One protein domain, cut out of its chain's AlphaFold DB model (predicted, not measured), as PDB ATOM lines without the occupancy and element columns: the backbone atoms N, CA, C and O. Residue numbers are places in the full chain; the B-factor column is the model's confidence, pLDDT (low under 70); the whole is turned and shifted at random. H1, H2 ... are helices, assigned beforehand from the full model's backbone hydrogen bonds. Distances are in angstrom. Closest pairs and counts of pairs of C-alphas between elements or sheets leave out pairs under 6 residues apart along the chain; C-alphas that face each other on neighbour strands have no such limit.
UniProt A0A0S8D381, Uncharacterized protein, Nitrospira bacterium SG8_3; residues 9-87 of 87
ATOM      1  N   ARG A   9     160.997 224.156 245.956       57.56
ATOM      2  CA  ARG A   9     160.616 223.463 244.728       57.56
ATOM      3  C   ARG A   9     160.003 224.417 243.708       57.56
ATOM      4  O   ARG A   9     160.481 224.445 242.591       57.56
ATOM      5  N   LYS A  10     158.986 225.202 244.060       59.50
ATOM      6  CA  LYS A  10     158.324 226.105 243.105       59.50
ATOM      7  C   LYS A  10     159.164 227.339 242.790       59.50
ATOM      8  O   LYS A  10     159.074 227.860 241.688       59.50
ATOM      9  N   THR A  11     159.942 227.817 243.758       59.25
ATOM     10  CA  THR A  11     160.655 229.095 243.648       59.25
ATOM     11  C   THR A  11     162.067 228.974 243.087       59.25
ATOM     12  O   THR A  11     162.572 229.958 242.561       59.25
ATOM     13  N   ALA A  12     162.706 227.803 243.180       58.69
ATOM     14  CA  ALA A  12     164.094 227.618 242.752       58.69
ATOM     15  C   ALA A  12     164.352 226.367 241.890       58.69
ATOM     16  O   ALA A  12     165.379 226.322 241.220       58.69
ATOM     17  N   LEU A  13     163.471 225.353 241.895       59.84
ATOM     18  CA  LEU A  13     163.745 224.058 241.242       59.84
ATOM     19  C   LEU A  13     162.836 223.759 240.037       59.84
ATOM     20  O   LEU A  13     163.310 223.321 238.995       59.84
ATOM     21  N   ASP A  14     161.540 224.035 240.151       64.00
ATOM     22  CA  ASP A  14     160.532 223.934 239.093       64.00
ATOM     23  C   ASP A  14     160.489 225.257 238.303       64.00
ATOM     24  O   ASP A  14     159.430 225.840 238.084       64.00
ATOM     25  N   LEU A  15     161.659 225.726 237.853       67.56
ATOM     26  CA  LEU A  15     161.809 226.873 236.941       67.56
ATOM     27  C   LEU A  15     161.516 226.494 235.478       67.56
ATOM     28  O   LEU A  15     161.943 227.179 234.553       67.56
ATOM     29  N   VAL A  16     160.842 225.364 235.258       68.06
ATOM     30  CA  VAL A  16     160.538 224.871 233.916       68.06
ATOM     31  C   VAL A  16     159.553 225.828 233.258       68.06
ATOM     32  O   VAL A  16     158.418 225.975 233.718       68.06
ATOM     33  N   ASP A  17     159.988 226.444 232.163       79.06
ATOM     34  CA  ASP A  17     159.124 227.228 231.294       79.06
ATOM     35  C   ASP A  17     157.999 226.329 230.748       79.06
ATOM     36  O   ASP A  17     158.235 225.278 230.139       79.06
ATOM     37  N   ARG A  18     156.751 226.719 231.026       79.50
ATOM     38  CA  ARG A  18     155.562 225.946 230.649       79.50
ATOM     39  C   ARG A  18     155.338 225.948 229.143       79.50
ATOM     40  O   ARG A  18     154.834 224.949 228.630       79.50
ATOM     41  N   ASP A  19     155.732 227.014 228.456       86.69
ATOM     42  CA  ASP A  19     155.583 227.150 227.012       86.69
ATOM     43  C   ASP A  19     156.624 226.291 226.289       86.69
ATOM     44  O   ASP A  19     156.295 225.603 225.322       86.69
ATOM     45  N   GLU A  20     157.853 226.211 226.811       83.00
ATOM     46  CA  GLU A  20     158.853 225.250 226.323       83.00
ATOM     47  C   GLU A  20     158.429 223.802 226.590       83.00
ATOM     48  O   GLU A  20     158.524 222.943 225.709       83.00
ATOM     49  N   LEU A  21     157.887 223.512 227.777       81.81
ATOM     50  CA  LEU A  21     157.399 222.171 228.102       81.81
ATOM     51  C   LEU A  21     156.227 221.746 227.205       81.81
ATOM     52  O   LEU A  21     156.118 220.568 226.859       81.81
ATOM     53  N   ALA A  22     155.362 222.681 226.807       87.19
ATOM     54  CA  ALA A  22     154.242 222.409 225.909       87.19
ATOM     55  C   ALA A  22     154.693 221.935 224.515       87.19
ATOM     56  O   ALA A  22     153.962 221.180 223.871       87.19
ATOM     57  N   LYS A  23     155.903 222.306 224.074       89.31
ATOM     58  CA  LYS A  23     156.495 221.851 222.802       89.31
ATOM     59  C   LYS A  23     156.972 220.400 222.856       89.31
ATOM     60  O   LYS A  23     157.177 219.782 221.811       89.31
ATOM     61  N   VAL A  24     157.159 219.833 224.050       86.62
ATOM     62  CA  VAL A  24     157.630 218.455 224.196       86.62
ATOM     63  C   VAL A  24     156.498 217.478 223.846       86.62
ATOM     64  O   VAL A  24     155.436 217.504 224.476       86.62
ATOM     65  N   PRO A  25     156.704 216.560 222.884       88.94
ATOM     66  CA  PRO A  25     155.663 215.633 222.470       88.94
ATOM     67  C   PRO A  25     155.303 214.669 223.603       88.94
ATOM     68  O   PRO A  25     156.145 213.924 224.116       88.94
ATOM     69  N   ARG A  26     154.017 214.627 223.959       89.50
ATOM     70  CA  ARG A  26     153.495 213.656 224.924       89.50
ATOM     71  C   ARG A  26     153.474 212.273 224.286       89.50
ATOM     72  O   ARG A  26     152.789 212.049 223.293       89.50
ATOM     73  N   LYS A  27     154.209 211.337 224.879       91.12
ATOM     74  CA  LYS A  27     154.212 209.926 224.477       91.12
ATOM     75  C   LYS A  27     153.826 209.049 225.657       91.12
ATOM     76  O   LYS A  27     154.248 209.306 226.788       91.12
ATOM     77  N   SER A  28     153.018 208.026 225.394       92.88
ATOM     78  CA  SER A  28     152.688 207.007 226.387       92.88
ATOM     79  C   SER A  28     153.937 206.212 226.779       92.88
ATOM     80  O   SER A  28     154.972 206.237 226.109       92.88
ATOM     81  N   ARG A  29     153.862 205.531 227.923       94.19
ATOM     82  CA  ARG A  29     154.915 204.611 228.350       94.19
ATOM     83  C   ARG A  29     154.875 203.364 227.465       94.19
ATOM     84  O   ARG A  29     153.803 202.797 227.277       94.19
ATOM     85  N   GLU A  30     156.038 202.925 226.989       96.12
ATOM     86  CA  GLU A  30     156.169 201.643 226.289       96.12
ATOM     87  C   GLU A  30     155.726 200.499 227.211       96.12
ATOM     88  O   GLU A  30     156.137 200.419 228.376       96.12
ATOM     89  N   VAL A  31     154.852 199.637 226.694       95.31
ATOM     90  CA  VAL A  31     154.334 198.488 227.434       95.31
ATOM     91  C   VAL A  31     155.322 197.346 227.279       95.31
ATOM     92  O   VAL A  31     155.601 196.903 226.169       95.31
ATOM     93  N   MET A  32     155.843 196.876 228.409       95.75
ATOM     94  CA  MET A  32     156.716 195.713 228.428       95.75
ATOM     95  C   MET A  32     155.891 194.446 228.172       95.75
ATOM     96  O   MET A  32     154.880 194.253 228.859       95.75
ATOM     97  N   PRO A  33     156.294 193.595 227.214       96.31
ATOM     98  CA  PRO A  33     155.762 192.250 227.076       96.31
ATOM     99  C   PRO A  33     155.834 191.483 228.397       96.31
ATOM    100  O   PRO A  33     156.780 191.620 229.178       96.31
ATOM    101  N   ARG A  34     154.804 190.683 228.659       96.69
ATOM    102  CA  ARG A  34     154.701 189.870 229.868       96.69
ATOM    103  C   ARG A  34     154.255 188.467 229.518       96.69
ATOM    104  O   ARG A  34     153.453 188.300 228.601       96.69
ATOM    105  N   LEU A  35     154.730 187.493 230.288       97.12
ATOM    106  CA  LEU A  35     154.175 186.146 230.258       97.12
ATOM    107  C   LEU A  35     152.689 186.180 230.615       97.12
ATOM    108  O   LEU A  35     152.270 186.934 231.505       97.12
ATOM    109  N   GLN A  36     151.915 185.344 229.926       96.81
ATOM    110  CA  GLN A  36     150.509 185.137 230.245       96.81
ATOM    111  C   GLN A  36     150.370 184.511 231.632       96.81
ATOM    112  O   GLN A  36     151.312 183.935 232.186       96.81
ATOM    113  N   VAL A  37     149.198 184.685 232.241       96.06
ATOM    114  CA  VAL A  37     148.974 184.270 233.630       96.06
ATOM    115  C   VAL A  37     149.072 182.757 233.765       96.06
ATOM    116  O   VAL A  37     149.687 182.261 234.709       96.06
ATOM    117  N   GLU A  38     148.517 182.047 232.795       96.88
ATOM    118  CA  GLU A  38     148.490 180.596 232.706       96.88
ATOM    119  C   GLU A  38     149.925 180.051 232.675       96.88
ATOM    120  O   GLU A  38     150.264 179.165 233.466       96.88
ATOM    121  N   ASP A  39     150.792 180.683 231.878       95.19
ATOM    122  CA  ASP A  39     152.179 180.267 231.644       95.19
ATOM    123  C   ASP A  39     153.136 180.604 232.792       95.19
ATOM    124  O   ASP A  39     154.165 179.951 232.942       95.19
ATOM    125  N   ARG A  40     152.826 181.603 233.629       95.62
ATOM    126  CA  ARG A  40     153.680 182.008 234.770       95.62
ATOM    127  C   ARG A  40     153.228 181.448 236.120       95.62
ATOM    128  O   ARG A  40     153.864 181.703 237.135       95.62
ATOM    129  N   SER A  41     152.111 180.722 236.160       95.38
ATOM    130  CA  SER A  41     151.466 180.298 237.413       95.38
ATOM    131  C   SER A  41     152.165 179.139 238.140       95.38
ATOM    132  O   SER A  41     151.930 178.941 239.331       95.38
ATOM    133  N   LYS A  42     153.012 178.364 237.448       96.00
ATOM    134  CA  LYS A  42     153.621 177.117 237.964       96.00
ATOM    135  C   LYS A  42     155.143 177.053 237.816       96.00
ATOM    136  O   LYS A  42     155.722 175.971 237.835       96.00
ATOM    137  N   ASN A  43     155.799 178.191 237.626       96.12
ATOM    138  CA  ASN A  43     157.251 178.263 237.505       96.12
ATOM    139  C   ASN A  43     157.775 179.586 238.075       96.12
ATOM    140  O   ASN A  43     157.012 180.423 238.550       96.12
ATOM    141  N   TRP A  44     159.093 179.741 238.024       95.75
ATOM    142  CA  TRP A  44     159.813 180.912 238.521       95.75
ATOM    143  C   TRP A  44     160.494 181.687 237.388       95.75
ATOM    144  O   TRP A  44     161.499 182.360 237.611       95.75
ATOM    145  N   VAL A  45     159.990 181.555 236.158       96.62
ATOM    146  CA  VAL A  45     160.524 182.275 234.998       96.62
ATOM    147  C   VAL A  45     160.173 183.758 235.120       96.62
ATOM    148  O   VAL A  45     159.130 184.132 235.663       96.62
ATOM    149  N   GLU A  46     161.059 184.618 234.621       96.81
ATOM    150  CA  GLU A  46     160.832 186.056 234.616       96.81
ATOM    151  C   GLU A  46     159.539 186.414 233.872       96.81
ATOM    152  O   GLU A  46     159.319 186.069 232.715       96.81
ATOM    153  N   VAL A  47     158.666 187.140 234.566       97.38
ATOM    154  CA  VAL A  47     157.340 187.502 234.063       97.38
ATOM    155  C   VAL A  47     157.394 188.663 233.077       97.38
ATOM    156  O   VAL A  47     156.601 188.708 232.141       97.38
ATOM    157  N   ASN A  48     158.263 189.640 233.331       96.50
ATOM    158  CA  ASN A  48     158.407 190.841 232.519       96.50
ATOM    159  C   ASN A  48     159.550 190.616 231.535       96.50
ATOM    160  O   ASN A  48     160.703 190.595 231.936       96.50
ATOM    161  N   LEU A  49     159.244 190.476 230.254       95.88
ATOM    162  CA  LEU A  49     160.198 189.958 229.269       95.88
ATOM    163  C   LEU A  49     161.148 191.026 228.698       95.88
ATOM    164  O   LEU A  49     161.770 190.814 227.663       95.88
ATOM    165  N   GLY A  50     161.245 192.187 229.347       96.12
ATOM    166  CA  GLY A  50     162.043 193.310 228.859       96.12
ATOM    167  C   GLY A  50     161.439 194.009 227.638       96.12
ATOM    168  O   GLY A  50     160.437 193.584 227.072       96.12
ATOM    169  N   LEU A  51     162.016 195.151 227.264       97.44
ATOM    170  CA  LEU A  51     161.673 195.850 226.022       97.44
ATOM    171  C   LEU A  51     162.603 195.371 224.904       97.44
ATOM    172  O   LEU A  51     163.776 195.108 225.162       97.44
ATOM    173  N   SER A  52     162.108 195.351 223.665       97.12
ATOM    174  CA  SER A  52     162.998 195.336 222.493       97.12
ATOM    175  C   SER A  52     163.893 196.576 222.482       97.12
ATOM    176  O   SER A  52     163.576 197.593 223.110       97.12
ATOM    177  N   GLU A  53     164.998 196.518 221.745       97.50
ATOM    178  CA  GLU A  53     165.923 197.644 221.619       97.50
ATOM    179  C   GLU A  53     165.205 198.902 221.108       97.50
ATOM    180  O   GLU A  53     165.314 199.984 221.692       97.50
ATOM    181  N   GLU A  54     164.354 198.760 220.095       96.94
ATOM    182  CA  GLU A  54     163.605 199.869 219.514       96.94
ATOM    183  C   GLU A  54     162.615 200.467 220.520       96.94
ATOM    184  O   GLU A  54     162.464 201.691 220.602       96.94
ATOM    185  N   GLN A  55     161.938 199.622 221.304       96.50
ATOM    186  CA  GLN A  55     161.066 200.069 222.391       96.50
ATOM    187  C   GLN A  55     161.862 200.794 223.480       96.50
ATOM    188  O   GLN A  55     161.446 201.859 223.935       96.50
ATOM    189  N   ALA A  56     163.015 200.262 223.883       96.12
ATOM    190  CA  ALA A  56     163.867 200.869 224.897       96.12
ATOM    191  C   ALA A  56     164.343 202.265 224.466       96.12
ATOM    192  O   ALA A  56     164.221 203.222 225.234       96.12
ATOM    193  N   VAL A  57     164.776 202.422 223.210       95.94
ATOM    194  CA  VAL A  57     165.163 203.722 222.641       95.94
ATOM    195  C   VAL A  57     163.990 204.706 222.650       95.94
ATOM    196  O   VAL A  57     164.158 205.869 223.026       95.94
ATOM    197  N   ARG A  58     162.776 204.275 222.279       94.75
ATOM    198  CA  ARG A  58     161.586 205.145 222.337       94.75
ATOM    199  C   ARG A  58     161.225 205.543 223.766       94.75
ATOM    200  O   ARG A  58     160.915 206.711 224.002       94.75
ATOM    201  N   ALA A  59     161.315 204.614 224.715       93.81
ATOM    202  CA  ALA A  59     161.094 204.895 226.127       93.81
ATOM    203  C   ALA A  59     162.117 205.906 226.671       93.81
ATOM    204  O   ALA A  59     161.729 206.832 227.386       93.81
ATOM    205  N   ALA A  60     163.393 205.772 226.293       91.88
ATOM    206  CA  ALA A  60     164.470 206.673 226.697       91.88
ATOM    207  C   ALA A  60     164.274 208.098 226.154       91.88
ATOM    208  O   ALA A  60     164.431 209.068 226.894       91.88
ATOM    209  N   LYS A  61     163.819 208.239 224.903       91.75
ATOM    210  CA  LYS A  61     163.503 209.538 224.275       91.75
ATOM    211  C   LYS A  61     162.374 210.317 224.964       91.75
ATOM    212  O   LYS A  61     162.178 211.486 224.657       91.75
ATOM    213  N   ARG A  62     161.623 209.698 225.882       90.31
ATOM    214  CA  ARG A  62     160.606 210.374 226.706       90.31
ATOM    215  C   ARG A  62     161.213 211.121 227.905       90.31
ATOM    216  O   ARG A  62     160.499 211.860 228.577       90.31
ATOM    217  N   CYS A  63     162.493 210.903 228.215       86.25
ATOM    218  CA  CYS A  63     163.193 211.630 229.270       86.25
ATOM    219  C   CYS A  63     163.262 213.127 228.937       86.25
ATOM    220  O   CYS A  63     163.676 213.500 227.844       86.25
ATOM    221  N   LEU A  64     162.907 213.982 229.900       82.81
ATOM    222  CA  LEU A  64     163.006 215.442 229.764       82.81
ATOM    223  C   LEU A  64     164.416 215.979 230.064       82.81
ATOM    224  O   LEU A  64     164.633 217.180 229.973       82.81
ATOM    225  N   ASN A  65     165.346 215.115 230.494       78.00
ATOM    226  CA  ASN A  65     166.690 215.480 230.967       78.00
ATOM    227  C   ASN A  65     166.697 216.625 232.000       78.00
ATOM    228  O   ASN A  65     167.642 217.398 232.086       78.00
ATOM    229  N   CYS A  66     165.645 216.716 232.821       74.06
ATOM    230  CA  CYS A  66     165.432 217.843 233.728       74.06
ATOM    231  C   CYS A  66     166.371 217.868 234.945       74.06
ATOM    232  O   CYS A  66     166.404 218.858 235.661       74.06
ATOM    233  N   GLY A  67     167.081 216.776 235.248       65.38
ATOM    234  CA  GLY A  67     167.965 216.685 236.420       65.38
ATOM    235  C   GLY A  67     167.259 216.626 237.788       65.38
ATOM    236  O   GLY A  67     167.911 216.362 238.790       65.38
ATOM    237  N   ILE A  68     165.930 216.790 237.852       63.78
ATOM    238  CA  ILE A  68     165.170 216.962 239.111       63.78
ATOM    239  C   ILE A  68     164.967 215.641 239.878       63.78
ATOM    240  O   ILE A  68     164.985 215.618 241.110       63.78
ATOM    241  N   TYR A  69     164.760 214.526 239.167       58.81
ATOM    242  CA  TYR A  69     164.373 213.245 239.780       58.81
ATOM    243  C   TYR A  69     165.398 212.121 239.604       58.81
ATOM    244  O   TYR A  69     165.563 211.318 240.518       58.81
ATOM    245  N   CYS A  70     166.106 212.072 238.471       52.59
ATOM    246  CA  CYS A  70     167.087 211.020 238.186       52.59
ATOM    247  C   CYS A  70     168.411 211.208 238.948       52.59
ATOM    248  O   CYS A  70     169.077 210.225 239.240       52.59
ATOM    249  N   LEU A  71     168.756 212.450 239.310       49.56
ATOM    250  CA  LEU A  71     169.962 212.800 240.075       49.56
ATOM    251  C   LEU A  71     169.660 213.079 241.556       49.56
ATOM    252  O   LEU A  71     170.521 213.546 242.301       49.56
ATOM    253  N   ARG A  72     168.426 212.825 242.018       47.03
ATOM    254  CA  ARG A  72     168.092 213.018 243.428       47.03
ATOM    255  C   ARG A  72     168.873 211.995 244.248       47.03
ATOM    256  O   ARG A  72     168.752 210.791 244.018       47.03
ATOM    257  N   ALA A  73     169.587 212.476 245.264       49.34
ATOM    258  CA  ALA A  73     170.388 211.661 246.175       49.34
ATOM    259  C   ALA A  73     169.620 210.493 246.821       49.34
ATOM    260  O   ALA A  73     170.241 209.612 247.382       49.34
ATOM    261  N   THR A  74     168.291 210.413 246.732       47.97
ATOM    262  CA  THR A  74     167.514 209.244 247.172       47.97
ATOM    263  C   THR A  74     167.778 207.966 246.364       47.97
ATOM    264  O   THR A  74     167.578 206.881 246.905       47.97
ATOM    265  N   TYR A  75     168.221 208.061 245.101       45.34
ATOM    266  CA  TYR A  75     168.630 206.888 244.311       45.34
ATOM    267  C   TYR A  75     170.085 206.493 244.611       45.34
ATOM    268  O   TYR A  75     170.356 205.324 244.862       45.34
ATOM    269  N   GLU A  76     170.998 207.465 244.711       46.94
ATOM    270  CA  GLU A  76     172.397 207.219 245.097       46.94
ATOM    271  C   GLU A  76     172.593 206.865 246.578       46.94
ATOM    272  O   GLU A  76     173.511 206.123 246.911       46.94
ATOM    273  N   ALA A  77     171.755 207.369 247.488       50.78
ATOM    274  CA  ALA A  77     171.863 207.089 248.921       50.78
ATOM    275  C   ALA A  77     171.624 205.608 249.213       50.78
ATOM    276  O   ALA A  77     172.306 205.049 250.064       50.78
ATOM    277  N   LYS A  78     170.736 204.943 248.459       47.44
ATOM    278  CA  LYS A  78     170.549 203.490 248.581       47.44
ATOM    279  C   LYS A  78     171.760 202.709 248.073       47.44
ATOM    280  O   LYS A  78     172.116 201.705 248.679       47.44
ATOM    281  N   THR A  79     172.434 203.185 247.027       50.28
ATOM    282  CA  THR A  79     173.660 202.554 246.515       50.28
ATOM    283  C   THR A  79     174.850 202.788 247.451       50.28
ATOM    284  O   THR A  79     175.641 201.880 247.686       50.28
ATOM    285  N   ARG A  80     174.948 203.974 248.064       47.50
ATOM    286  CA  ARG A  80     176.003 204.324 249.028       47.50
ATOM    287  C   ARG A  80     175.849 203.580 250.359       47.50
ATOM    288  O   ARG A  80     176.850 203.137 250.910       47.50
ATOM    289  N   ASP A  81     174.617 203.390 250.838       48.59
ATOM    290  CA  ASP A  81     174.330 202.563 252.019       48.59
ATOM    291  C   ASP A  81     174.557 201.069 251.762       48.59
ATOM    292  O   ASP A  81     175.006 200.360 252.660       48.59
ATOM    293  N   PHE A  82     174.289 200.581 250.547       45.91
ATOM    294  CA  PHE A  82     174.576 199.194 250.173       45.91
ATOM    295  C   PHE A  82     176.087 198.925 250.117       45.91
ATOM    296  O   PHE A  82     176.557 197.955 250.704       45.91
ATOM    297  N   LEU A  83     176.865 199.827 249.507       49.00
ATOM    298  CA  LEU A  83     178.329 199.721 249.447       49.00
ATOM    299  C   LEU A  83     179.000 199.882 250.822       49.00
ATOM    300  O   LEU A  83     180.035 199.273 251.062       49.00
ATOM    301  N   ARG A  84     178.408 200.655 251.743       49.38
ATOM    302  CA  ARG A  84     178.891 200.787 253.130       49.38
ATOM    303  C   ARG A  84     178.565 199.596 254.029       49.38
ATOM    304  O   ARG A  84     179.244 199.425 255.028       49.38
ATOM    305  N   LYS A  85     177.517 198.825 253.727       46.59
ATOM    306  CA  LYS A  85     177.126 197.631 254.501       46.59
ATOM    307  C   LYS A  85     177.803 196.344 254.024       46.59
ATOM    308  O   LYS A  85     177.718 195.339 254.718       46.59
ATOM    309  N   ALA A  86     178.409 196.367 252.839       46.03
ATOM    310  CA  ALA A  86     179.112 195.236 252.236       46.03
ATOM    311  C   ALA A  86     180.643 195.284 252.433       46.03
ATOM    312  O   ALA A  86     181.342 194.425 251.897       46.03
ATOM    313  N   ALA A  87     181.144 196.279 253.171       42.09
ATOM    314  CA  ALA A  87     182.530 196.412 253.622       42.09
ATOM    315  C   ALA A  87     182.580 196.258 255.146       42.09
ATOM    316  O   ALA A  87     183.589 195.711 255.639       42.09
TER     317      ALA A  87
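AT A GLANCE: This is residues 9 to 87 of the 87 residues of an uncharacterized protein of Nitrospira bacterium SG8_3 (UniProt A0A0S8D381). The chain is strung out as a long arch: from H1 and H2 at one end it runs out to H3, folds back to H4, then turns off into an arm, where residues 69 to 87 with H5 stick out free. The 79 printed residues hold five named helices, H1 to H5, and no named strand; the class is all helix, with under half of the residues in named elements. The whole is extended, radius of gyration of the C-alphas 18.7 A, and flat, 53 by 43 by 21 A.

IN THESE COORDINATES: Find C-alpha 73 at (170.388, 211.661, 246.175); from there H5, residues 73 to 85, runs 17.7 A to C-alpha 85 at (177.126, 197.631, 254.501). Look next for H4, residues 53 to 60, 10.5 A long, then H3, 37 to 40, H2, 18 to 22, and H1, 9 to 13.

HOW THE PARTS SIT: H5 touches no helix, and the other four are likewise apart from each other. Every O i to N i+4 pair is within hydrogen-bond range in H1, H2 and H4, and 7 of 9 in H5; H3 is too short for one.

THE WHOLE: The C-alphas of Thr 11 and Lys 42 are the farthest apart, 52.8 A. The printed part has no cut; the link H1 to H2 is tight, the other three long. Confidence is under 70 at residues 9 to 16 and 67 to 87.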